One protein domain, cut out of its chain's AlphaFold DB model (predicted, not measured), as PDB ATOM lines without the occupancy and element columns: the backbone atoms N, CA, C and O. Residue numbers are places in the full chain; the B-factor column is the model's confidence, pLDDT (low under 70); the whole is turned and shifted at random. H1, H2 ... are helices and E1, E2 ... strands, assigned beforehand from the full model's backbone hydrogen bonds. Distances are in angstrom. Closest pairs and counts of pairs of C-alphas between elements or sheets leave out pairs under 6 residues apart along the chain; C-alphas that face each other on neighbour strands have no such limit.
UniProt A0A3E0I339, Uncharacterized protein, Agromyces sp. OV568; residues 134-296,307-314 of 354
ATOM      1  N   ALA A 134      39.447 -18.548 -13.845       86.31
ATOM      2  CA  ALA A 134      39.401 -18.848 -12.420       86.31
ATOM      3  C   ALA A 134      40.045 -17.771 -11.534       86.31
ATOM      4  O   ALA A 134      39.818 -17.789 -10.327       86.31
ATOM      5  N   THR A 135      40.819 -16.824 -12.085       85.94
ATOM      6  CA  THR A 135      41.591 -15.827 -11.310       85.94
ATOM      7  C   THR A 135      40.763 -15.141 -10.220       85.94
ATOM      8  O   THR A 135      41.172 -15.116  -9.066       85.94
ATOM      9  N   LYS A 136      39.549 -14.667 -10.534       88.56
ATOM     10  CA  LYS A 136      38.665 -14.009  -9.548       88.56
ATOM     11  C   LYS A 136      38.152 -14.956  -8.457       88.56
ATOM     12  O   LYS A 136      37.924 -14.523  -7.335       88.56
ATOM     13  N   GLN A 137      37.974 -16.236  -8.781       92.12
ATOM     14  CA  GLN A 137      37.519 -17.274  -7.851       92.12
ATOM     15  C   GLN A 137      38.639 -17.676  -6.883       92.12
ATOM     16  O   GLN A 137      38.421 -17.777  -5.679       92.12
ATOM     17  N   VAL A 138      39.859 -17.830  -7.407       90.00
ATOM     18  CA  VAL A 138      41.068 -18.072  -6.610       90.00
ATOM     19  C   VAL A 138      41.390 -16.863  -5.727       90.00
ATOM     20  O   VAL A 138      41.701 -17.047  -4.553       90.00
ATOM     21  N   GLN A 139      41.253 -15.640  -6.247       89.19
ATOM     22  CA  GLN A 139      41.445 -14.415  -5.472       89.19
ATOM     23  C   GLN A 139      40.483 -14.338  -4.280       89.19
ATOM     24  O   GLN A 139      40.938 -14.174  -3.153       89.19
ATOM     25  N   ALA A 140      39.177 -14.509  -4.514       89.94
ATOM     26  CA  ALA A 140      38.167 -14.440  -3.458       89.94
ATOM     27  C   ALA A 140      38.401 -15.503  -2.365       89.94
ATOM     28  O   ALA A 140      38.245 -15.218  -1.178       89.94
ATOM     29  N   LEU A 141      38.852 -16.703  -2.754       91.25
ATOM     30  CA  LEU A 141      39.283 -17.740  -1.816       91.25
ATOM     31  C   LEU A 141      40.507 -17.306  -1.002       91.25
ATOM     32  O   LEU A 141      40.529 -17.473   0.213       91.25
ATOM     33  N   LEU A 142      41.532 -16.741  -1.640       88.31
ATOM     34  CA  LEU A 142      42.744 -16.293  -0.949       88.31
ATOM     35  C   LEU A 142      42.481 -15.118   0.003       88.31
ATOM     36  O   LEU A 142      43.122 -15.048   1.049       88.31
ATOM     37  N   GLU A 143      41.522 -14.250  -0.317       85.94
ATOM     38  CA  GLU A 143      41.023 -13.187   0.564       85.94
ATOM     39  C   GLU A 143      40.290 -13.776   1.789       85.94
ATOM     40  O   GLU A 143      40.683 -13.492   2.921       85.94
ATOM     41  N   GLU A 144      39.326 -14.691   1.601       86.31
ATOM     42  CA  GLU A 144      38.614 -15.362   2.710       86.31
ATOM     43  C   GLU A 144      39.575 -16.138   3.641       86.31
ATOM     44  O   GLU A 144      39.409 -16.149   4.863       86.31
ATOM     45  N   LEU A 145      40.627 -16.750   3.081       83.38
ATOM     46  CA  LEU A 145      41.656 -17.475   3.839       83.38
ATOM     47  C   LEU A 145      42.696 -16.574   4.518       83.38
ATOM     48  O   LEU A 145      43.331 -17.022   5.478       83.38
ATOM     49  N   ALA A 146      42.894 -15.343   4.044       77.69
ATOM     50  CA  ALA A 146      43.732 -14.356   4.724       77.69
ATOM     51  C   ALA A 146      43.028 -13.811   5.979       77.69
ATOM     52  O   ALA A 146      43.663 -13.691   7.029       77.69
ATOM     53  N   ASP A 147      41.714 -13.576   5.892       77.62
ATOM     54  CA  ASP A 147      40.875 -13.161   7.024       77.62
ATOM     55  C   ASP A 147      40.629 -14.304   8.026       77.62
ATOM     56  O   ASP A 147      40.591 -14.081   9.238       77.62
ATOM     57  N   SER A 148      40.483 -15.545   7.542       77.19
ATOM     58  CA  SER A 148      40.254 -16.742   8.367       77.19
ATOM     59  C   SER A 148      41.276 -17.867   8.104       77.19
ATOM     60  O   SER A 148      40.926 -18.899   7.521       77.19
ATOM     61  N   PRO A 149      42.536 -17.741   8.569       76.62
ATOM     62  CA  PRO A 149      43.543 -18.784   8.386       76.62
ATOM     63  C   PRO A 149      43.156 -20.107   9.057       76.62
ATOM     64  O   PRO A 149      42.873 -20.158  10.255       76.62
ATOM     65  N   GLY A 150      43.199 -21.205   8.299       75.00
ATOM     66  CA  GLY A 150      42.742 -22.511   8.771       75.00
ATOM     67  C   GLY A 150      41.226 -22.687   8.680       75.00
ATOM     68  O   GLY A 150      40.655 -23.420   9.485       75.00
ATOM     69  N   LEU A 151      40.561 -22.034   7.721       82.31
ATOM     70  CA  LEU A 151      39.144 -22.249   7.435       82.31
ATOM     71  C   LEU A 151      38.899 -23.715   7.008       82.31
ATOM     72  O   LEU A 151      39.618 -24.222   6.140       82.31
ATOM     73  N   PRO A 152      37.910 -24.429   7.580       84.25
ATOM     74  CA  PRO A 152      37.540 -25.759   7.104       84.25
ATOM     75  C   PRO A 152      36.973 -25.689   5.680       84.25
ATOM     76  O   PRO A 152      36.126 -24.843   5.413       84.25
ATOM     77  N   GLU A 153      37.350 -26.617   4.796       87.25
ATOM     78  CA  GLU A 153      36.917 -26.624   3.381       87.25
ATOM     79  C   GLU A 153      35.396 -26.510   3.206       87.25
ATOM     80  O   GLU A 153      34.912 -25.698   2.428       87.25
ATOM     81  N   ALA A 154      34.634 -27.256   4.011       84.62
ATOM     82  CA  ALA A 154      33.169 -27.248   4.010       84.62
ATOM     83  C   ALA A 154      32.527 -25.942   4.542       84.62
ATOM     84  O   ALA A 154      31.312 -25.891   4.729       84.62
ATOM     85  N   ARG A 155      33.329 -24.915   4.858       86.06
ATOM     86  CA  ARG A 155      32.893 -23.587   5.321       86.06
ATOM     87  C   ARG A 155      33.369 -22.439   4.429       86.06
ATOM     88  O   ARG A 155      33.088 -21.297   4.771       86.06
ATOM     89  N   VAL A 156      34.066 -22.726   3.329       89.50
ATOM     90  CA  VAL A 156      34.374 -21.730   2.294       89.50
ATOM     91  C   VAL A 156      33.066 -21.215   1.696       89.50
ATOM     92  O   VAL A 156      32.184 -22.005   1.355       89.50
ATOM     93  N   THR A 157      32.940 -19.894   1.577       91.50
ATOM     94  CA  THR A 157      31.757 -19.228   1.009       91.50
ATOM     95  C   THR A 157      32.076 -18.330  -0.184       91.50
ATOM     96  O   THR A 157      31.179 -18.009  -0.962       91.50
ATOM     97  N   SER A 158      33.347 -17.967  -0.366       90.38
ATOM     98  CA  SER A 158      33.836 -17.114  -1.458       90.38
ATOM     99  C   SER A 158      33.764 -17.750  -2.850       90.38
ATOM    100  O   SER A 158      33.699 -17.026  -3.844       90.38
ATOM    101  N   THR A 159      33.800 -19.084  -2.951       92.94
ATOM    102  CA  THR A 159      33.877 -19.787  -4.239       92.94
ATOM    103  C   THR A 159      33.313 -21.217  -4.209       92.94
ATOM    104  O   THR A 159      32.995 -21.771  -3.159       92.94
ATOM    105  N   GLU A 160      33.183 -21.821  -5.391       90.69
ATOM    106  CA  GLU A 160      32.701 -23.188  -5.612       90.69
ATOM    107  C   GLU A 160      33.797 -24.242  -5.364       90.69
ATOM    108  O   GLU A 160      34.978 -24.018  -5.632       90.69
ATOM    109  N   GLU A 161      33.400 -25.456  -4.963       89.56
ATOM    110  CA  GLU A 161      34.327 -26.540  -4.592       89.56
ATOM    111  C   GLU A 161      35.368 -26.882  -5.677       89.56
ATOM    112  O   GLU A 161      36.525 -27.166  -5.360       89.56
ATOM    113  N   ARG A 162      35.002 -26.804  -6.964       91.00
ATOM    114  CA  ARG A 162      35.943 -27.039  -8.076       91.00
ATOM    115  C   ARG A 162      37.135 -26.078  -8.058       91.00
ATOM    116  O   ARG A 162      38.256 -26.506  -8.315       91.00
ATOM    117  N   TRP A 163      36.921 -24.814  -7.691       91.12
ATOM    118  CA  TRP A 163      37.976 -23.800  -7.646       91.12
ATOM    119  C   TRP A 163      38.857 -23.957  -6.408       91.12
ATOM    120  O   TRP A 163      40.066 -23.757  -6.500       91.12
ATOM    121  N   ILE A 164      38.287 -24.432  -5.295       90.94
ATOM    122  CA  ILE A 164      39.048 -24.869  -4.117       90.94
ATOM    123  C   ILE A 164      39.996 -26.015  -4.503       90.94
ATOM    124  O   ILE A 164      41.207 -25.919  -4.298       90.94
ATOM    125  N   ARG A 165      39.467 -27.084  -5.120       89.56
ATOM    126  CA  ARG A 165      40.261 -28.246  -5.563       89.56
ATOM    127  C   ARG A 165      41.348 -27.846  -6.563       89.56
ATOM    128  O   ARG A 165      42.496 -28.257  -6.396       89.56
ATOM    129  N   PHE A 166      41.013 -27.007  -7.546       88.94
ATOM    130  CA  PHE A 166      41.964 -26.446  -8.508       88.94
ATOM    131  C   PHE A 166      43.095 -25.676  -7.807       88.94
ATOM    132  O   PHE A 166      44.269 -25.962  -8.044       88.94
ATOM    133  N   ALA A 167      42.765 -24.751  -6.900       89.06
ATOM    134  CA  ALA A 167      43.757 -23.936  -6.201       89.06
ATOM    135  C   ALA A 167      44.706 -24.781  -5.331       89.06
ATOM    136  O   ALA A 167      45.905 -24.504  -5.286       89.06
ATOM    137  N   ILE A 168      44.206 -25.845  -4.693       88.88
ATOM    138  CA  ILE A 168      45.044 -26.798  -3.948       88.88
ATOM    139  C   ILE A 168      45.957 -27.580  -4.904       88.88
ATOM    140  O   ILE A 168      47.163 -27.675  -4.658       88.88
ATOM    141  N   ALA A 169      45.409 -28.117  -6.001       85.75
ATOM    142  CA  ALA A 169      46.152 -28.915  -6.978       85.75
ATOM    143  C   ALA A 169      47.283 -28.116  -7.649       85.75
ATOM    144  O   ALA A 169      48.389 -28.636  -7.793       85.75
ATOM    145  N   GLN A 170      47.049 -26.840  -7.981       83.31
ATOM    146  CA  GLN A 170      48.078 -25.950  -8.532       83.31
ATOM    147  C   GLN A 170      48.993 -25.312  -7.460       83.31
ATOM    148  O   GLN A 170      49.839 -24.488  -7.795       83.31
ATOM    149  N   GLY A 171      48.842 -25.646  -6.170       81.25
ATOM    150  CA  GLY A 171      49.681 -25.119  -5.079       81.25
ATOM    151  C   GLY A 171      49.403 -23.668  -4.658       81.25
ATOM    152  O   GLY A 171      50.057 -23.167  -3.741       81.25
ATOM    153  N   LEU A 172      48.403 -23.026  -5.272       85.69
ATOM    154  CA  LEU A 172      47.931 -21.672  -4.962       85.69
ATOM    155  C   LEU A 172      47.294 -21.589  -3.565       85.69
ATOM    156  O   LEU A 172      47.324 -20.532  -2.949       85.69
ATOM    157  N   VAL A 173      46.773 -22.702  -3.037       87.19
ATOM    158  CA  VAL A 173      46.277 -22.845  -1.657       87.19
ATOM    159  C   VAL A 173      46.952 -24.043  -0.986       87.19
ATOM    160  O   VAL A 173      47.177 -25.080  -1.608       87.19
ATOM    161  N   GLN A 174      47.273 -23.920   0.305       82.94
ATOM    162  CA  GLN A 174      47.827 -25.014   1.103       82.94
ATOM    163  C   GLN A 174      46.720 -25.687   1.919       82.94
ATOM    164  O   GLN A 174      46.054 -25.047   2.732       82.94
ATOM    165  N   ARG A 175      46.562 -27.001   1.743       84.31
ATOM    166  CA  ARG A 175      45.619 -27.833   2.499       84.31
ATOM    167  C   ARG A 175      46.351 -28.584   3.610       84.31
ATOM    168  O   ARG A 175      47.305 -29.310   3.341       84.31
ATOM    169  N   SER A 176      45.889 -28.453   4.850       78.69
ATOM    170  CA  SER A 176      46.279 -29.335   5.954       78.69
ATOM    171  C   SER A 176      45.123 -30.282   6.250       78.69
ATOM    172  O   SER A 176      44.042 -29.836   6.629       78.69
ATOM    173  N   VAL A 177      45.337 -31.588   6.091       76.44
ATOM    174  CA  VAL A 177      44.311 -32.594   6.393       76.44
ATOM    175  C   VAL A 177      44.484 -33.080   7.823       76.44
ATOM    176  O   VAL A 177      45.518 -33.645   8.181       76.44
ATOM    177  N   ILE A 178      43.449 -32.909   8.641       66.81
ATOM    178  CA  ILE A 178      43.341 -33.609   9.918       66.81
ATOM    179  C   ILE A 178      42.502 -34.851   9.659       66.81
ATOM    180  O   ILE A 178      41.275 -34.794   9.585       66.81
ATOM    181  N   GLN A 179      43.195 -35.976   9.481       62.97
ATOM    182  CA  GLN A 179      42.555 -37.284   9.468       62.97
ATOM    183  C   GLN A 179      42.121 -37.617  10.895       62.97
ATOM    184  O   GLN A 179      42.957 -37.752  11.795       62.97
ATOM    185  N   THR A 180      40.816 -37.758  11.104       52.31
ATOM    186  CA  THR A 180      40.298 -38.343  12.332       52.31
ATOM    187  C   THR A 180      40.515 -39.851  12.333       52.31
ATOM    188  O   THR A 180      40.818 -40.512  11.336       52.31
ATOM    189  N   THR A 181      40.330 -40.391  13.523       44.62
ATOM    190  CA  THR A 181      40.361 -41.794  13.902       44.62
ATOM    191  C   THR A 181      39.533 -42.727  13.020       44.62
ATOM    192  O   THR A 181      39.914 -43.880  12.850       44.62
ATOM    193  N   GLU A 182      38.434 -42.250  12.435       43.91
ATOM    194  CA  GLU A 182      37.520 -43.079  11.639       43.91
ATOM    195  C   GLU A 182      37.702 -42.942  10.119       43.91
ATOM    196  O   GLU A 182      36.852 -43.387   9.352       43.91
ATOM    197  N   GLY A 183      38.793 -42.318   9.662       50.12
ATOM    198  CA  GLY A 183      38.994 -42.022   8.240       50.12
ATOM    199  C   GLY A 183      38.179 -40.825   7.739       50.12
ATOM    200  O   GLY A 183      38.169 -40.557   6.540       50.12
ATOM    201  N   GLY A 184      37.535 -40.079   8.643       57.56
ATOM    202  CA  GLY A 184      37.012 -38.752   8.341       57.56
ATOM    203  C   GLY A 184      38.172 -37.793   8.084       57.56
ATOM    204  O   GLY A 184      38.972 -37.525   8.977       57.56
ATOM    205  N   GLU A 185      38.288 -37.287   6.861       69.06
ATOM    206  CA  GLU A 185      39.290 -36.286   6.497       69.06
ATOM    207  C   GLU A 185      38.664 -34.894   6.594       69.06
ATOM    208  O   GLU A 185      37.787 -34.563   5.800       69.06
ATOM    209  N   GLN A 186      39.119 -34.061   7.536       74.75
ATOM    210  CA  GLN A 186      38.766 -32.642   7.536       74.75
ATOM    211  C   GLN A 186      39.941 -31.835   6.979       74.75
ATOM    212  O   GLN A 186      40.999 -31.741   7.609       74.75
ATOM    213  N   GLY A 187      39.761 -31.264   5.788       81.31
ATOM    214  CA  GLY A 187      40.699 -30.305   5.217       81.31
ATOM    215  C   GLY A 187      40.519 -28.918   5.832       81.31
ATOM    216  O   GLY A 187      39.394 -28.436   6.001       81.31
ATOM    217  N   PHE A 188      41.645 -28.292   6.160       81.56
ATOM    218  CA  PHE A 188      41.756 -26.909   6.609       81.56
ATOM    219  C   PHE A 188      42.667 -26.158   5.642       81.56
ATOM    220  O   PHE A 188      43.760 -26.634   5.319       81.56
ATOM    221  N   LEU A 189      42.207 -25.008   5.167       85.06
ATOM    222  CA  LEU A 189      42.850 -24.248   4.105       85.06
ATOM    223  C   LEU A 189      43.656 -23.073   4.653       85.06
ATOM    224  O   LEU A 189      43.278 -22.424   5.629       85.06
ATOM    225  N   PHE A 190      44.775 -22.797   3.994       81.06
ATOM    226  CA  PHE A 190      45.705 -21.734   4.345       81.06
ATOM    227  C   PHE A 190      46.255 -21.080   3.080       81.06
ATOM    228  O   PHE A 190      46.523 -21.755   2.081       81.06
ATOM    229  N   THR A 191      46.502 -19.775   3.144       80.31
ATOM    230  CA  THR A 191      47.261 -19.084   2.102       80.31
ATOM    231  C   THR A 191      48.732 -19.545   2.109       80.31
ATOM    232  O   THR A 191      49.280 -19.867   3.172       80.31
ATOM    233  N   PRO A 192      49.428 -19.583   0.959       69.19
ATOM    234  CA  PRO A 192      50.847 -19.964   0.919       69.19
ATOM    235  C   PRO A 192      51.798 -18.951   1.579       69.19
ATOM    236  O   PRO A 192      52.912 -19.320   1.942       69.19
ATOM    237  N   HIS A 193      51.358 -17.700   1.775       67.75
ATOM    238  CA  HIS A 193      52.094 -16.657   2.504       67.75
ATOM    239  C   HIS A 193      51.957 -16.726   4.032       67.75
ATOM    240  O   HIS A 193      52.518 -15.872   4.714       67.75
ATOM    241  N   LEU A 194      51.201 -17.679   4.593       63.81
ATOM    242  CA  LEU A 194      50.998 -17.785   6.040       63.81
ATOM    243  C   LEU A 194      52.344 -17.704   6.786       63.81
ATOM    244  O   LEU A 194      53.211 -18.528   6.536       63.81
ATOM    245  N   ALA A 195      52.515 -16.712   7.668       54.84
ATOM    246  CA  ALA A 195      53.747 -16.405   8.417       54.84
ATOM    247  C   ALA A 195      55.041 -16.148   7.595       54.84
ATOM    248  O   ALA A 195      56.132 -16.151   8.162       54.84
ATOM    249  N   ARG A 196      54.946 -15.852   6.290       65.50
ATOM    250  CA  ARG A 196      56.060 -15.319   5.484       65.50
ATOM    251  C   ARG A 196      55.968 -13.800   5.377       65.50
ATOM    252  O   ARG A 196      54.914 -13.272   5.037       65.50
ATOM    253  N   ASP A 197      57.074 -13.103   5.615       69.81
ATOM    254  CA  ASP A 197      57.192 -11.661   5.393       69.81
ATOM    255  C   ASP A 197      57.360 -11.337   3.892       69.81
ATOM    256  O   ASP A 197      58.375 -11.714   3.295       69.81
ATOM    257  N   PRO A 198      56.432 -10.577   3.277       73.25
ATOM    258  CA  PRO A 198      56.565 -10.065   1.915       73.25
ATOM    259  C   PRO A 198      57.852  -9.302   1.601       73.25
ATOM    260  O   PRO A 198      58.241  -9.232   0.432       73.25
ATOM    261  N   PHE A 199      58.494  -8.715   2.612       77.69
ATOM    262  CA  PHE A 199      59.728  -7.940   2.490       77.69
ATOM    263  C   PHE A 199      60.995  -8.771   2.762       77.69
ATOM    264  O   PHE A 199      62.102  -8.255   2.619       77.69
ATOM    265  N   GLY A 200      60.852 -10.062   3.091       65.81
ATOM    266  CA  GLY A 200      61.966 -10.999   3.267       65.81
ATOM    267  C   GLY A 200      62.632 -10.988   4.650       65.81
ATOM    268  O   GLY A 200      63.696 -11.583   4.806       65.81
ATOM    269  N   GLY A 201      62.037 -10.344   5.659       54.81
ATOM    270  CA  GLY A 201      62.565 -10.274   7.025       54.81
ATOM    271  C   GLY A 201      62.441 -11.567   7.841       54.81
ATOM    272  O   GLY A 201      63.214 -11.766   8.778       54.81
ATOM    273  N   THR A 202      61.528 -12.482   7.494       53.72
ATOM    274  CA  THR A 202      61.413 -13.798   8.151       53.72
ATOM    275  C   THR A 202      62.153 -14.881   7.368       53.72
ATOM    276  O   THR A 202      61.624 -15.457   6.415       53.72
ATOM    277  N   ALA A 203      63.359 -15.222   7.820       37.97
ATOM    278  CA  ALA A 203      64.095 -16.402   7.370       37.97
ATOM    279  C   ALA A 203      63.540 -17.682   8.028       37.97
ATOM    280  O   ALA A 203      64.202 -18.319   8.846       37.97
ATOM    281  N   GLY A 204      62.307 -18.046   7.681       45.34
ATOM    282  CA  GLY A 204      61.650 -19.254   8.161       45.34
ATOM    283  C   GLY A 204      60.625 -19.743   7.151       45.34
ATOM    284  O   GLY A 204      59.747 -18.988   6.736       45.34
ATOM    285  N   ASP A 205      60.715 -21.015   6.759       49.62
ATOM    286  CA  ASP A 205      59.537 -21.664   6.202       49.62
ATOM    287  C   ASP A 205      58.509 -21.758   7.328       49.62
ATOM    288  O   ASP A 205      58.781 -22.367   8.366       49.62
ATOM    289  N   ALA A 206      57.349 -21.135   7.129       51.59
ATOM    290  CA  ALA A 206      56.197 -21.277   7.999       51.59
ATOM    291  C   ALA A 206      55.725 -22.725   7.928       51.59
ATOM    292  O   ALA A 206      54.916 -23.118   7.074       51.59
ATOM    293  N   SER A 207      56.357 -23.522   8.779       64.31
ATOM    294  CA  SER A 207      56.469 -24.952   8.585       64.31
ATOM    295  C   SER A 207      55.090 -25.594   8.584       64.31
ATOM    296  O   SER A 207      54.121 -25.074   9.152       64.31
ATOM    297  N   GLY A 208      54.993 -26.785   7.990       66.94
ATOM    298  CA  GLY A 208      53.771 -27.587   8.075       66.94
ATOM    299  C   GLY A 208      53.270 -27.755   9.518       66.94
ATOM    300  O   GLY A 208      52.076 -27.939   9.719       66.94
ATOM    301  N   HIS A 209      54.148 -27.604  10.515       74.69
ATOM    302  CA  HIS A 209      53.825 -27.646  11.934       74.69
ATOM    303  C   HIS A 209      52.965 -26.462  12.401       74.69
ATOM    304  O   HIS A 209      52.033 -26.680  13.170       74.69
ATOM    305  N   VAL A 210      53.202 -25.235  11.913       76.44
ATOM    306  CA  VAL A 210      52.356 -24.069  12.243       76.44
ATOM    307  C   VAL A 210      50.941 -24.290  11.703       76.44
ATOM    308  O   VAL A 210      49.970 -24.176  12.452       76.44
ATOM    309  N   ARG A 211      50.815 -24.709  10.433       77.00
ATOM    310  CA  ARG A 211      49.519 -25.073   9.819       77.00
ATOM    311  C   ARG A 211      48.837 -26.224  10.565       77.00
ATOM    312  O   ARG A 211      47.648 -26.136  10.862       77.00
ATOM    313  N   GLN A 212      49.588 -27.264  10.930       76.94
ATOM    314  CA  GLN A 212      49.083 -28.405  11.695       76.94
ATOM    315  C   GLN A 212      48.573 -27.979  13.081       76.94
ATOM    316  O   GLN A 212      47.495 -28.409  13.483       76.94
ATOM    317  N   LEU A 213      49.305 -27.116  13.795       81.50
ATOM    318  CA  LEU A 213      48.926 -26.626  15.120       81.50
ATOM    319  C   LEU A 213      47.687 -25.724  15.059       81.50
ATOM    320  O   LEU A 213      46.740 -25.959  15.809       81.50
ATOM    321  N   VAL A 214      47.645 -24.753  14.138       80.12
ATOM    322  CA  VAL A 214      46.466 -23.893  13.920       80.12
ATOM    323  C   VAL A 214      45.248 -24.737  13.537       80.12
ATOM    324  O   VAL A 214      44.206 -24.622  14.180       80.12
ATOM    325  N   GLY A 215      45.383 -25.652  12.572       72.75
ATOM    326  CA  GLY A 215      44.302 -26.558  12.178       72.75
ATOM    327  C   GLY A 215      43.802 -27.414  13.346       72.75
ATOM    328  O   GLY A 215      42.597 -27.525  13.559       72.75
ATOM    329  N   SER A 216      44.704 -27.978  14.159       78.69
ATOM    330  CA  SER A 216      44.327 -28.770  15.339       78.69
ATOM    331  C   SER A 216      43.608 -27.933  16.399       78.69
ATOM    332  O   SER A 216      42.680 -28.430  17.036       78.69
ATOM    333  N   MET A 217      43.975 -26.661  16.557       83.81
ATOM    334  CA  MET A 217      43.263 -25.724  17.425       83.81
ATOM    335  C   MET A 217      41.856 -25.387  16.898       83.81
ATOM    336  O   MET A 217      40.905 -25.409  17.679       83.81
ATOM    337  N   VAL A 218      41.688 -25.136  15.594       76.50
ATOM    338  CA  VAL A 218      40.368 -24.891  14.968       76.50
ATOM    339  C   VAL A 218      39.492 -26.152  15.011       76.50
ATOM    340  O   VAL A 218      38.290 -26.073  15.277       76.50
ATOM    341  N   TYR A 219      40.079 -27.338  14.843       75.44
ATOM    342  CA  TYR A 219      39.380 -28.606  15.049       75.44
ATOM    343  C   TYR A 219      38.887 -28.751  16.498       75.44
ATOM    344  O   TYR A 219      37.729 -29.111  16.728       75.44
ATOM    345  N   ALA A 220      39.729 -28.402  17.476       74.19
ATOM    346  CA  ALA A 220      39.395 -28.460  18.897       74.19
ATOM    347  C   ALA A 220      38.245 -27.519  19.301       74.19
ATOM    348  O   ALA A 220      37.489 -27.850  20.214       74.19
ATOM    349  N   THR A 221      38.069 -26.368  18.641       73.31
ATOM    350  CA  THR A 221      36.897 -25.498  18.873       73.31
ATOM    351  C   THR A 221      35.643 -26.012  18.172       73.31
ATOM    352  O   THR A 221      34.540 -25.922  18.716       73.31
ATOM    353  N   THR A 222      35.804 -26.536  16.956       65.88
ATOM    354  CA  THR A 222      34.693 -26.710  16.015       65.88
ATOM    355  C   THR A 222      34.106 -28.116  16.064       65.88
ATOM    356  O   THR A 222      32.886 -28.260  16.135       65.88
ATOM    357  N   PHE A 223      34.945 -29.151  16.080       67.62
ATOM    358  CA  PHE A 223      34.533 -30.540  15.838       67.62
ATOM    359  C   PHE A 223      34.795 -31.489  17.017       67.62
ATOM    360  O   PHE A 223      34.135 -32.518  17.122       67.62
ATOM    361  N   ALA A 224      35.716 -31.161  17.931       67.38
ATOM    362  CA  ALA A 224      36.019 -32.029  19.069       67.38
ATOM    363  C   ALA A 224      34.836 -32.193  20.045       67.38
ATOM    364  O   ALA A 224      34.135 -31.231  20.375       67.38
ATOM    365  N   LYS A 225      34.678 -33.414  20.580       65.94
ATOM    366  CA  LYS A 225      33.644 -33.790  21.567       65.94
ATOM    367  C   LYS A 225      33.643 -32.886  22.805       65.94
ATOM    368  O   LYS A 225      32.580 -32.531  23.310       65.94
ATOM    369  N   TYR A 226      34.827 -32.513  23.289       70.81
ATOM    370  CA  TYR A 226      35.009 -31.553  24.377       70.81
ATOM    371  C   TYR A 226      35.672 -30.294  23.822       70.81
ATOM    372  O   TYR A 226      36.892 -30.229  23.679       70.81
ATOM    373  N   ARG A 227      34.846 -29.302  23.481       75.12
ATOM    374  CA  ARG A 227      35.296 -28.108  22.761       75.12
ATOM    375  C   ARG A 227      36.267 -27.250  23.561       75.12
ATOM    376  O   ARG A 227      35.999 -26.853  24.700       75.12
ATOM    377  N   LEU A 228      37.358 -26.869  22.908       78.81
ATOM    378  CA  LEU A 228      38.257 -25.837  23.395       78.81
ATOM    379  C   LEU A 228      37.588 -24.470  23.214       78.81
ATOM    380  O   LEU A 228      37.320 -24.045  22.098       78.81
ATOM    381  N   HIS A 229      37.301 -23.773  24.312       76.00
ATOM    382  CA  HIS A 229      36.544 -22.515  24.260       76.00
ATOM    383  C   HIS A 229      37.401 -21.313  23.832       76.00
ATOM    384  O   HIS A 229      36.879 -20.342  23.296       76.00
ATOM    385  N   SER A 230      38.718 -21.357  24.063       81.88
ATOM    386  CA  SER A 230      39.645 -20.309  23.629       81.88
ATOM    387  C   SER A 230      41.024 -20.896  23.300       81.88
ATOM    388  O   SER A 230      41.850 -21.075  24.202       81.88
ATOM    389  N   PRO A 231      41.306 -21.180  22.016       84.25
ATOM    390  CA  PRO A 231      42.627 -21.616  21.571       84.25
ATOM    391  C   PRO A 231      43.737 -20.628  21.902       84.25
ATOM    392  O   PRO A 231      44.791 -21.028  22.381       84.25
ATOM    393  N   ALA A 232      43.483 -19.328  21.726       81.94
ATOM    394  CA  ALA A 232      44.464 -18.295  22.037       81.94
ATOM    395  C   ALA A 232      44.823 -18.277  23.535       81.94
ATOM    396  O   ALA A 232      45.989 -18.109  23.886       81.94
ATOM    397  N   ALA A 233      43.860 -18.491  24.441       85.31
ATOM    398  CA  ALA A 233      44.159 -18.619  25.869       85.31
ATOM    399  C   ALA A 233      44.927 -19.913  26.191       85.31
ATOM    400  O   ALA A 233      45.839 -19.886  27.020       85.31
ATOM    401  N   PHE A 234      44.601 -21.022  25.518       88.88
ATOM    402  CA  PHE A 234      45.304 -22.296  25.673       88.88
ATOM    403  C   PHE A 234      46.760 -22.217  25.202       88.88
ATOM    404  O   PHE A 234      47.652 -22.545  25.980       88.88
ATOM    405  N   LEU A 235      47.022 -21.700  23.995       88.06
ATOM    406  CA  LEU A 235      48.386 -21.518  23.491       88.06
ATOM    407  C   LEU A 235      49.190 -20.542  24.360       88.06
ATOM    408  O   LEU A 235      50.319 -20.857  24.716       88.06
ATOM    409  N   ARG A 236      48.612 -19.417  24.811       90.38
ATOM    410  CA  ARG A 236      49.287 -18.518  25.775       90.38
ATOM    411  C   ARG A 236      49.666 -19.226  27.078       90.38
ATOM    412  O   ARG A 236      50.714 -18.929  27.645       90.38
ATOM    413  N   ALA A 237      48.818 -20.125  27.580       89.62
ATOM    414  CA  ALA A 237      49.132 -20.911  28.768       89.62
ATOM    415  C   ALA A 237      50.240 -21.938  28.489       89.62
ATOM    416  O   ALA A 237      51.158 -22.049  29.295       89.62
ATOM    417  N   LEU A 238      50.178 -22.627  27.347       91.12
ATOM    418  CA  LEU A 238      51.154 -23.628  26.914       91.12
ATOM    419  C   LEU A 238      52.551 -23.020  26.701       91.12
ATOM    420  O   LEU A 238      53.520 -23.542  27.239       91.12
ATOM    421  N   ILE A 239      52.641 -21.879  26.009       91.81
ATOM    422  CA  ILE A 239      53.892 -21.133  25.783       91.81
ATOM    423  C   ILE A 239      54.489 -20.657  27.113       91.81
ATOM    424  O   ILE A 239      55.653 -20.915  27.400       91.81
ATOM    425  N   ARG A 240      53.691 -19.996  27.963       93.00
ATOM    426  CA  ARG A 240      54.185 -19.416  29.224       93.00
ATOM    427  C   ARG A 240      54.605 -20.472  30.250       93.00
ATOM    428  O   ARG A 240      55.547 -20.247  31.000       93.00
ATOM    429  N   ASN A 241      53.864 -21.574  30.344       91.56
ATOM    430  CA  ASN A 241      54.056 -22.573  31.395       91.56
ATOM    431  C   ASN A 241      54.909 -23.773  30.936       91.56
ATOM    432  O   ASN A 241      55.194 -24.643  31.755       91.56
ATOM    433  N   GLY A 242      55.201 -23.907  29.637       89.31
ATOM    434  CA  GLY A 242      55.722 -25.134  29.017       89.31
ATOM    435  C   GLY A 242      54.701 -26.282  28.930       89.31
ATOM    436  O   GLY A 242      54.821 -27.139  28.059       89.31
ATOM    437  N   VAL A 243      53.672 -26.293  29.788       91.06
ATOM    438  CA  VAL A 243      52.610 -27.312  29.848       91.06
ATOM    439  C   VAL A 243      51.209 -26.705  29.989       91.06
ATOM    440  O   VAL A 243      50.999 -25.731  30.718       91.06
ATOM    441  N   ALA A 244      50.212 -27.313  29.341       90.50
ATOM    442  CA  ALA A 244      48.800 -26.932  29.457       90.50
ATOM    443  C   ALA A 244      47.842 -28.136  29.366       90.50
ATOM    444  O   ALA A 244      48.212 -29.230  28.942       90.50
ATOM    445  N   GLY A 245      46.578 -27.935  29.755       85.31
ATOM    446  CA  GLY A 245      45.526 -28.950  29.631       85.31
ATOM    447  C   GLY A 245      45.121 -29.594  30.955       85.31
ATOM    448  O   GLY A 245      44.644 -28.889  31.839       85.31
ATOM    449  N   ASN A 246      45.297 -30.917  31.073       84.50
ATOM    450  CA  ASN A 246      44.687 -31.817  32.067       84.50
ATOM    451  C   ASN A 246      43.259 -32.269  31.688       84.50
ATOM    452  O   ASN A 246      42.295 -32.064  32.433       84.50
ATOM    453  N   THR A 247      43.131 -32.897  30.512       82.06
ATOM    454  CA  THR A 247      41.880 -33.487  29.989       82.06
ATOM    455  C   THR A 247      42.143 -34.882  29.409       82.06
ATOM    456  O   THR A 247      43.282 -35.224  29.101       82.06
ATOM    457  N   GLU A 248      41.106 -35.711  29.264       78.12
ATOM    458  CA  GLU A 248      41.245 -37.040  28.643       78.12
ATOM    459  C   GLU A 248      41.428 -36.931  27.118       78.12
ATOM    460  O   GLU A 248      42.298 -37.597  26.562       78.12
ATOM    461  N   SER A 249      40.714 -35.995  26.475       73.12
ATOM    462  CA  SER A 249      40.835 -35.659  25.043       73.12
ATOM    463  C   SER A 249      42.265 -35.361  24.584       73.12
ATOM    464  O   SER A 249      42.606 -35.612  23.433       73.12
ATOM    465  N   ILE A 250      43.139 -34.839  25.455       77.62
ATOM    466  CA  ILE A 250      44.537 -34.577  25.073       77.62
ATOM    467  C   ILE A 250      45.287 -35.873  24.720       77.62
ATOM    468  O   ILE A 250      46.129 -35.854  23.827       77.62
ATOM    469  N   GLY A 251      44.934 -37.000  25.347       68.44
ATOM    470  CA  GLY A 251      45.514 -38.312  25.048       68.44
ATOM    471  C   GLY A 251      44.965 -38.989  23.787       68.44
ATOM    472  O   GLY A 251      45.507 -40.012  23.377       68.44
ATOM    473  N   THR A 252      43.901 -38.455  23.174       66.81
ATOM    474  CA  THR A 252      43.236 -39.064  22.006       66.81
ATOM    475  C   THR A 252      43.209 -38.172  20.772       66.81
ATOM    476  O   THR A 252      43.262 -38.683  19.660       66.81
ATOM    477  N   ASP A 253      43.141 -36.852  20.924       65.50
ATOM    478  CA  ASP A 253      42.712 -35.976  19.826       65.50
ATOM    479  C   ASP A 253      43.896 -35.340  19.060       65.50
ATOM    480  O   ASP A 253      43.697 -34.765  17.990       65.50
ATOM    481  N   TYR A 254      45.139 -35.476  19.555       71.00
ATOM    482  CA  TYR A 254      46.320 -34.752  19.037       71.00
ATOM    483  C   TYR A 254      47.582 -35.574  18.667       71.00
ATOM    484  O   TYR A 254      48.664 -34.979  18.610       71.00
ATOM    485  N   PRO A 255      47.539 -36.884  18.331       68.31
ATOM    486  CA  PRO A 255      48.764 -37.644  18.041       68.31
ATOM    487  C   PRO A 255      49.525 -37.154  16.796       68.31
ATOM    488  O   PRO A 255      50.680 -37.523  16.604       68.31
ATOM    489  N   MET A 256      48.912 -36.334  15.932       68.19
ATOM    490  CA  MET A 256      49.624 -35.694  14.816       68.19
ATOM    491  C   MET A 256      50.561 -34.573  15.284       68.19
ATOM    492  O   MET A 256      51.644 -34.439  14.723       68.19
ATOM    493  N   LEU A 257      50.198 -33.816  16.329       79.12
ATOM    494  CA  LEU A 257      51.080 -32.793  16.907       79.12
ATOM    495  C   LEU A 257      52.281 -33.432  17.619       79.12
ATOM    496  O   LEU A 257      53.389 -32.903  17.558       79.12
ATOM    497  N   GLU A 258      52.063 -34.594  18.239       80.19
ATOM    498  CA  GLU A 258      53.121 -35.376  18.881       80.19
ATOM    499  C   GLU A 258      54.057 -36.041  17.862       80.19
ATOM    500  O   GLU A 258      55.274 -35.914  17.966       80.19
ATOM    501  N   LYS A 259      53.516 -36.667  16.805       74.25
ATOM    502  CA  LYS A 259      54.329 -37.227  15.707       74.25
ATOM    503  C   LYS A 259      55.135 -36.174  14.945       74.25
ATOM    504  O   LYS A 259      56.215 -36.493  14.460       74.25
ATOM    505  N   ALA A 260      54.622 -34.949  14.836       68.94
ATOM    506  CA  ALA A 260      55.339 -33.819  14.248       68.94
ATOM    507  C   ALA A 260      56.398 -33.209  15.194       68.94
ATOM    508  O   ALA A 260      57.139 -32.319  14.787       68.94
ATOM    509  N   GLY A 261      56.491 -33.662  16.451       80.25
ATOM    510  CA  GLY A 261      57.462 -33.145  17.421       80.25
ATOM    511  C   GLY A 261      57.184 -31.711  17.881       80.25
ATOM    512  O   GLY A 261      58.094 -31.044  18.363       80.25
ATOM    513  N   ILE A 262      55.945 -31.232  17.735       83.88
ATOM    514  CA  ILE A 262      55.516 -29.880  18.139       83.88
ATOM    515  C   ILE A 262      55.241 -29.851  19.645       83.88
ATOM    516  O   ILE A 262      55.567 -28.890  20.345       83.88
ATOM    517  N   VAL A 263      54.634 -30.932  20.138       87.56
ATOM    518  CA  VAL A 263      54.239 -31.133  21.533       87.56
ATOM    519  C   VAL A 263      54.533 -32.569  21.962       87.56
ATOM    520  O   VAL A 263      54.705 -33.447  21.122       87.56
ATOM    521  N   ARG A 264      54.538 -32.825  23.267       88.19
ATOM    522  CA  ARG A 264      54.552 -34.163  23.869       88.19
ATOM    523  C   ARG A 264      53.310 -34.337  24.736       88.19
ATOM    524  O   ARG A 264      52.924 -33.409  25.449       88.19
ATOM    525  N   VAL A 265      52.681 -35.505  24.694       87.69
ATOM    526  CA  VAL A 265      51.591 -35.849  25.609       87.69
ATOM    527  C   VAL A 265      52.200 -36.435  26.880       87.69
ATOM    528  O   VAL A 265      52.892 -37.451  26.846       87.69
ATOM    529  N   VAL A 266      51.946 -35.794  28.021       89.06
ATOM    530  CA  VAL A 266      52.441 -36.236  29.333       89.06
ATOM    531  C   VAL A 266      51.286 -36.590  30.277       89.06
ATOM    532  O   VAL A 266      50.190 -36.028  30.146       89.06
ATOM    533  N   PRO A 267      51.480 -37.518  31.234       89.00
ATOM    534  CA  PRO A 267      50.472 -37.816  32.248       89.00
ATOM    535  C   PRO A 267      50.114 -36.573  33.071       89.00
ATOM    536  O   PRO A 267      50.992 -35.868  33.562       89.00
ATOM    537  N   GLY A 268      48.817 -36.315  33.218       86.69
ATOM    538  CA  GLY A 268      48.263 -35.266  34.069       86.69
ATOM    539  C   GLY A 268      47.804 -35.809  35.425       86.69
ATOM    540  O   GLY A 268      48.371 -36.750  35.978       86.69
ATOM    541  N   VAL A 269      46.742 -35.218  35.975       85.81
ATOM    542  CA  VAL A 269      46.166 -35.644  37.259       85.81
ATOM    543  C   VAL A 269      45.120 -36.737  37.022       85.81
ATOM    544  O   VAL A 269      44.075 -36.488  36.419       85.81
ATOM    545  N   GLY A 270      45.376 -37.940  37.543       86.44
ATOM    546  CA  GLY A 270      44.481 -39.095  37.412       86.44
ATOM    547  C   GLY A 270      44.605 -39.778  36.047       86.44
ATOM    548  O   GLY A 270      45.707 -40.074  35.602       86.44
ATOM    549  N   THR A 271      43.478 -40.028  35.378       82.38
ATOM    550  CA  THR A 271      43.390 -40.637  34.030       82.38
ATOM    551  C   THR A 271      43.620 -39.649  32.882       82.38
ATOM    552  O   THR A 271      43.409 -39.980  31.717       82.38
ATOM    553  N   ARG A 272      43.990 -38.406  33.200       85.69
ATOM    554  CA  ARG A 272      44.017 -37.279  32.265       85.69
ATOM    555  C   ARG A 272      45.417 -37.019  31.729       85.69
ATOM    556  O   ARG A 272      46.407 -37.415  32.334       85.69
ATOM    557  N   PHE A 273      45.485 -36.269  30.636       88.44
ATOM    558  CA  PHE A 273      46.725 -35.926  29.952       88.44
ATOM    559  C   PHE A 273      46.927 -34.411  29.874       88.44
ATOM    560  O   PHE A 273      45.978 -33.617  29.844       88.44
ATOM    561  N   GLN A 274      48.191 -34.012  29.849       89.62
ATOM    562  CA  GLN A 274      48.653 -32.654  29.602       89.62
ATOM    563  C   GLN A 274      49.463 -32.624  28.306       89.62
ATOM    564  O   GLN A 274      50.017 -33.630  27.869       89.62
ATOM    565  N   MET A 275      49.492 -31.454  27.682       90.81
ATOM    566  CA  MET A 275      50.286 -31.166  26.501       90.81
ATOM    567  C   MET A 275      51.502 -30.361  26.951       90.81
ATOM    568  O   MET A 275      51.339 -29.332  27.605       90.81
ATOM    569  N   GLU A 276      52.694 -30.838  26.626       91.56
ATOM    570  CA  GLU A 276      53.977 -30.173  26.856       91.56
ATOM    571  C   GLU A 276      54.509 -29.629  25.530       91.56
ATOM    572  O   GLU A 276      54.427 -30.305  24.507       91.56
ATOM    573  N   LEU A 277      55.035 -28.409  25.527       92.12
ATOM    574  CA  LEU A 277      55.500 -27.734  24.322       92.12
ATOM    575  C   LEU A 277      56.949 -28.108  23.990       92.12
ATOM    576  O   LEU A 277      57.826 -27.989  24.841       92.12
ATOM    577  N   LEU A 278      57.205 -28.511  22.742       89.25
ATOM    578  CA  LEU A 278      58.553 -28.816  22.247       89.25
ATOM    579  C   LEU A 278      59.088 -27.734  21.294       89.25
ATOM    580  O   LEU A 278      60.293 -27.499  21.262       89.25
ATOM    581  N   GLN A 279      58.206 -27.065  20.540       87.00
ATOM    582  CA  GLN A 279      58.551 -26.016  19.569       87.00
ATOM    583  C   GLN A 279      57.841 -24.702  19.927       87.00
ATOM    584  O   GLN A 279      56.670 -24.497  19.602       87.00
ATOM    585  N   ALA A 280      58.536 -23.839  20.675       86.06
ATOM    586  CA  ALA A 280      57.969 -22.597  21.206       86.06
ATOM    587  C   ALA A 280      57.693 -21.550  20.113       86.06
ATOM    588  O   ALA A 280      56.632 -20.932  20.113       86.06
ATOM    589  N   ASP A 281      58.607 -21.431  19.154       80.56
ATOM    590  CA  ASP A 281      58.495 -20.633  17.931       80.56
ATOM    591  C   ASP A 281      57.221 -20.964  17.136       80.56
ATOM    592  O   ASP A 281      56.402 -20.085  16.862       80.56
ATOM    593  N   VAL A 282      56.984 -22.252  16.871       81.06
ATOM    594  CA  VAL A 282      55.793 -22.740  16.155       81.06
ATOM    595  C   VAL A 282      54.497 -22.382  16.891       81.06
ATOM    596  O   VAL A 282      53.495 -22.048  16.254       81.06
ATOM    597  N   ALA A 283      54.494 -22.432  18.227       84.69
ATOM    598  CA  ALA A 283      53.329 -22.057  19.023       84.69
ATOM    599  C   ALA A 283      53.113 -20.540  19.105       84.69
ATOM    600  O   ALA A 283      51.958 -20.106  19.117       84.69
ATOM    601  N   GLU A 284      54.176 -19.734  19.133       84.38
ATOM    602  CA  GLU A 284      54.075 -18.275  19.047       84.38
ATOM    603  C   GLU A 284      53.492 -17.828  17.703       84.38
ATOM    604  O   GLU A 284      52.561 -17.019  17.687       84.38
ATOM    605  N   ASP A 285      53.957 -18.394  16.587       77.62
ATOM    606  CA  ASP A 285      53.411 -18.091  15.259       77.62
ATOM    607  C   ASP A 285      51.964 -18.572  15.104       77.62
ATOM    608  O   ASP A 285      51.103 -17.814  14.650       77.62
ATOM    609  N   ALA A 286      51.640 -19.781  15.574       80.19
ATOM    610  CA  ALA A 286      50.258 -20.260  15.601       80.19
ATOM    611  C   ALA A 286      49.344 -19.370  16.466       80.19
ATOM    612  O   ALA A 286      48.192 -19.122  16.098       80.19
ATOM    613  N   LEU A 287      49.844 -18.854  17.595       83.38
ATOM    614  CA  LEU A 287      49.108 -17.914  18.440       83.38
ATOM    615  C   LEU A 287      48.865 -16.583  17.720       83.38
ATOM    616  O   LEU A 287      47.732 -16.105  17.767       83.38
ATOM    617  N   ARG A 288      49.876 -16.010  17.046       76.62
ATOM    618  CA  ARG A 288      49.740 -14.766  16.259       76.62
ATOM    619  C   ARG A 288      48.604 -14.903  15.242       76.62
ATOM    620  O   ARG A 288      47.675 -14.097  15.256       76.62
ATOM    621  N   LEU A 289      48.620 -15.978  14.451       73.69
ATOM    622  CA  LEU A 289      47.599 -16.274  13.439       73.69
ATOM    623  C   LEU A 289      46.191 -16.419  14.042       73.69
ATOM    624  O   LEU A 289      45.246 -15.782  13.579       73.69
ATOM    625  N   LEU A 290      46.054 -17.195  15.124       72.25
ATOM    626  CA  LEU A 290      44.771 -17.386  15.809       72.25
ATOM    627  C   LEU A 290      44.248 -16.112  16.485       72.25
ATOM    628  O   LEU A 290      43.042 -15.993  16.677       72.25
ATOM    629  N   THR A 291      45.112 -15.165  16.865       69.19
ATOM    630  CA  THR A 291      44.664 -13.865  17.391       69.19
ATOM    631  C   THR A 291      44.200 -12.892  16.314       69.19
ATOM    632  O   THR A 291      43.377 -12.035  16.627       69.19
ATOM    633  N   THR A 292      44.665 -13.041  15.072       60.72
ATOM    634  CA  THR A 292      44.216 -12.222  13.938       60.72
ATOM    635  C   THR A 292      42.843 -12.676  13.421       60.72
ATOM    636  O   THR A 292      41.981 -11.838  13.189       60.72
ATOM    637  N   GLY A 293      42.602 -13.991  13.310       47.84
ATOM    638  CA  GLY A 293      41.388 -14.553  12.688       47.84
ATOM    639  C   GLY A 293      40.196 -14.875  13.611       47.84
ATOM    640  O   GLY A 293      39.260 -15.544  13.184       47.84
ATOM    641  N   ALA A 294      40.193 -14.471  14.888       39.03
ATOM    642  CA  ALA A 294      39.214 -14.935  15.896       39.03
ATOM    643  C   ALA A 294      37.777 -14.345  15.786       39.03
ATOM    644  O   ALA A 294      37.099 -14.186  16.803       39.03
ATOM    645  N   GLY A 295      37.311 -13.994  14.582       30.78
ATOM    646  CA  GLY A 295      36.108 -13.181  14.353       30.78
ATOM    647  C   GLY A 295      34.755 -13.901  14.193       30.78
ATOM    648  O   GLY A 295      33.731 -13.224  14.237       30.78
ATOM    649  N   SER A 296      34.689 -15.230  14.003       27.28
ATOM    650  CA  SER A 296      33.418 -15.941  13.714       27.28
ATOM    651  C   SER A 296      33.325 -17.354  14.336       27.28
ATOM    652  O   SER A 296      34.346 -17.973  14.635       27.28
ATOM    653  N   ARG A 307      37.934 -44.846  18.421       25.17
ATOM    654  CA  ARG A 307      39.115 -45.767  18.397       25.17
ATOM    655  C   ARG A 307      39.836 -45.890  17.033       25.17
ATOM    656  O   ARG A 307      39.182 -46.182  16.044       25.17
ATOM    657  N   ALA A 308      41.186 -45.820  17.057       25.66
ATOM    658  CA  ALA A 308      42.184 -46.158  15.999       25.66
ATOM    659  C   ALA A 308      42.695 -45.108  14.946       25.66
ATOM    660  O   ALA A 308      42.543 -45.312  13.747       25.66
ATOM    661  N   GLN A 309      43.470 -44.078  15.339       37.44
ATOM    662  CA  GLN A 309      44.259 -43.231  14.397       37.44
ATOM    663  C   GLN A 309      45.563 -43.913  13.928       37.44
ATOM    664  O   GLN A 309      46.290 -44.449  14.770       37.44
ATOM    665  N   ARG A 310      45.957 -43.813  12.637       28.03
ATOM    666  CA  ARG A 310      47.279 -44.324  12.183       28.03
ATOM    667  C   ARG A 310      48.139 -43.524  11.181       28.03
ATOM    668  O   ARG A 310      49.350 -43.744  11.239       28.03
ATOM    669  N   SER A 311      47.653 -42.585  10.364       32.69
ATOM    670  CA  SER A 311      48.473 -41.943   9.302       32.69
ATOM    671  C   SER A 311      48.563 -40.411   9.359       32.69
ATOM    672  O   SER A 311      47.663 -39.743   9.848       32.69
ATOM    673  N   TYR A 312      49.679 -39.881   8.843       40.56
ATOM    674  CA  TYR A 312      49.913 -38.469   8.515       40.56
ATOM    675  C   TYR A 312      50.058 -38.359   6.991       40.56
ATOM    676  O   TYR A 312      50.775 -39.172   6.396       40.56
ATOM    677  N   ILE A 313      49.404 -37.379   6.362       51.06
ATOM    678  CA  ILE A 313      49.554 -37.088   4.929       51.06
ATOM    679  C   ILE A 313      50.310 -35.765   4.781       51.06
ATOM    680  O   ILE A 313      49.844 -34.713   5.205       51.06
ATOM    681  N   HIS A 314      51.492 -35.834   4.169       53.22
ATOM    682  CA  HIS A 314      52.311 -34.665   3.850       53.22
ATOM    683  C   HIS A 314      51.647 -33.838   2.736       53.22
ATOM    684  O   HIS A 314      51.154 -34.419   1.771       53.22
TER     685      HIS A 314
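What this domain is: This is residues 134 to 296 and 307 to 314 of the 354 residues of an uncharacterized protein of Agromyces sp. OV568 (UniProt A0A3E0I339). One helix, H3, lies in the middle, between the strand hairpin E1 and E2 and the helices H4, H6 and H7. Beyond the hairpin H1 and H2 make one end of the long axis, and a small three-stranded sheet with H4 on one face makes the other; residues 197 to 203 stick out as a loop. The printed part has 171 residues, with H1 H2 E1 E2 H3 H4 E3 H5 H6 E4 E5 H7 along it, of mixed class. The sheets, E3 - E5 - E4 and E1 - E2, are antiparallel. The whole is compact, with a radius of gyration of the C-alphas of 16.1 A and spans of 54 by 39 by 28 A.

Where its parts are: H1, residues 135 to 147, begins at C-alpha (41.591, -15.827, -11.310) and is 18.5 A long. H2 is residues 161 to 169, E1 174 to 179 and E2 185 to 190. H3, residues 208 to 222, is 20.7 A long. Then come H4, residues 231 to 241, 15.1 A; E3, 243 to 247; H5, 250 to 253; H6, 255 to 259; E4, 263 to 267; and E5, 273 to 277. H7, residues 280 to 292, 18.7 A, ends at C-alpha (44.216, -12.222, 13.938).

How they stand to each other: H3 is the hub. It touches H7 with residues 209 to 214 alone, the same way at a steep tilt of 50 degrees; the closest C-alphas, of Val 210 and Val 282, are 5.4 A apart. H3 touches H6 with residues 209 to 213 alone, closest at Leu 213 and Leu 257, 6.8 A between C-alphas. H3 and H4 only just touch, with 3 pairs of C-alphas within 8 A, the closest Met 217 and Pro 231, 5.9 A. H4 and H7 touch, opposite ways at a shallow tilt of 29 degrees, closest at the C-alphas of Ala 232 and Leu 287, 5.9 A. The closest C-alphas of E1 and H3, Ser 176 and Gln 212, are 6.5 A apart. In the hairpin E1 and E2, N 176 and O 188 are 2.8 A apart, within hydrogen-bond range. H1 touches H2 with residues 137 to 141 alone, about perpendicular at 83 degrees; the C-alphas of Val 138 and Ala 167 are closest, 6.5 A. In the other sheet E3 and E4 are edge strands; N 244 and O 275 of E3 and E5 are 2.9 A apart, and N 264 and O 276 of the hairpin E4 and E5 2.8 A, both within hydrogen-bond range. E3, H5 H6, E4 form a split strand-helix-strand unit, two strands running the same way with E5 between them, its crossover right-handed. H4 makes two layers with this sheet, helix on one face: it is over E3 at a height over the sheet of 6.9 A and stands up from the sheet. H6 is on the same face, over none of the strands, and H5 only grazes the sheet. Every O i to N i+4 pair is within hydrogen-bond range in H1, H2, H3, H4, H6 and H7; H5 is too short for such a pair.

The domain as a whole: The two C-alphas farthest apart, of Thr 135 and Gly 270, are 54.1 A apart. Residues 297 to 306 are not printed, and C-alphas 296 and 307 are 30.7 A apart across the cut. The links H1 to H2 and E2 to H3 are long. The mean pLDDT of the printed part is 75.7; 47 residues are under 70, among them residues 178 to 185, 200 to 208 and 307 to 314.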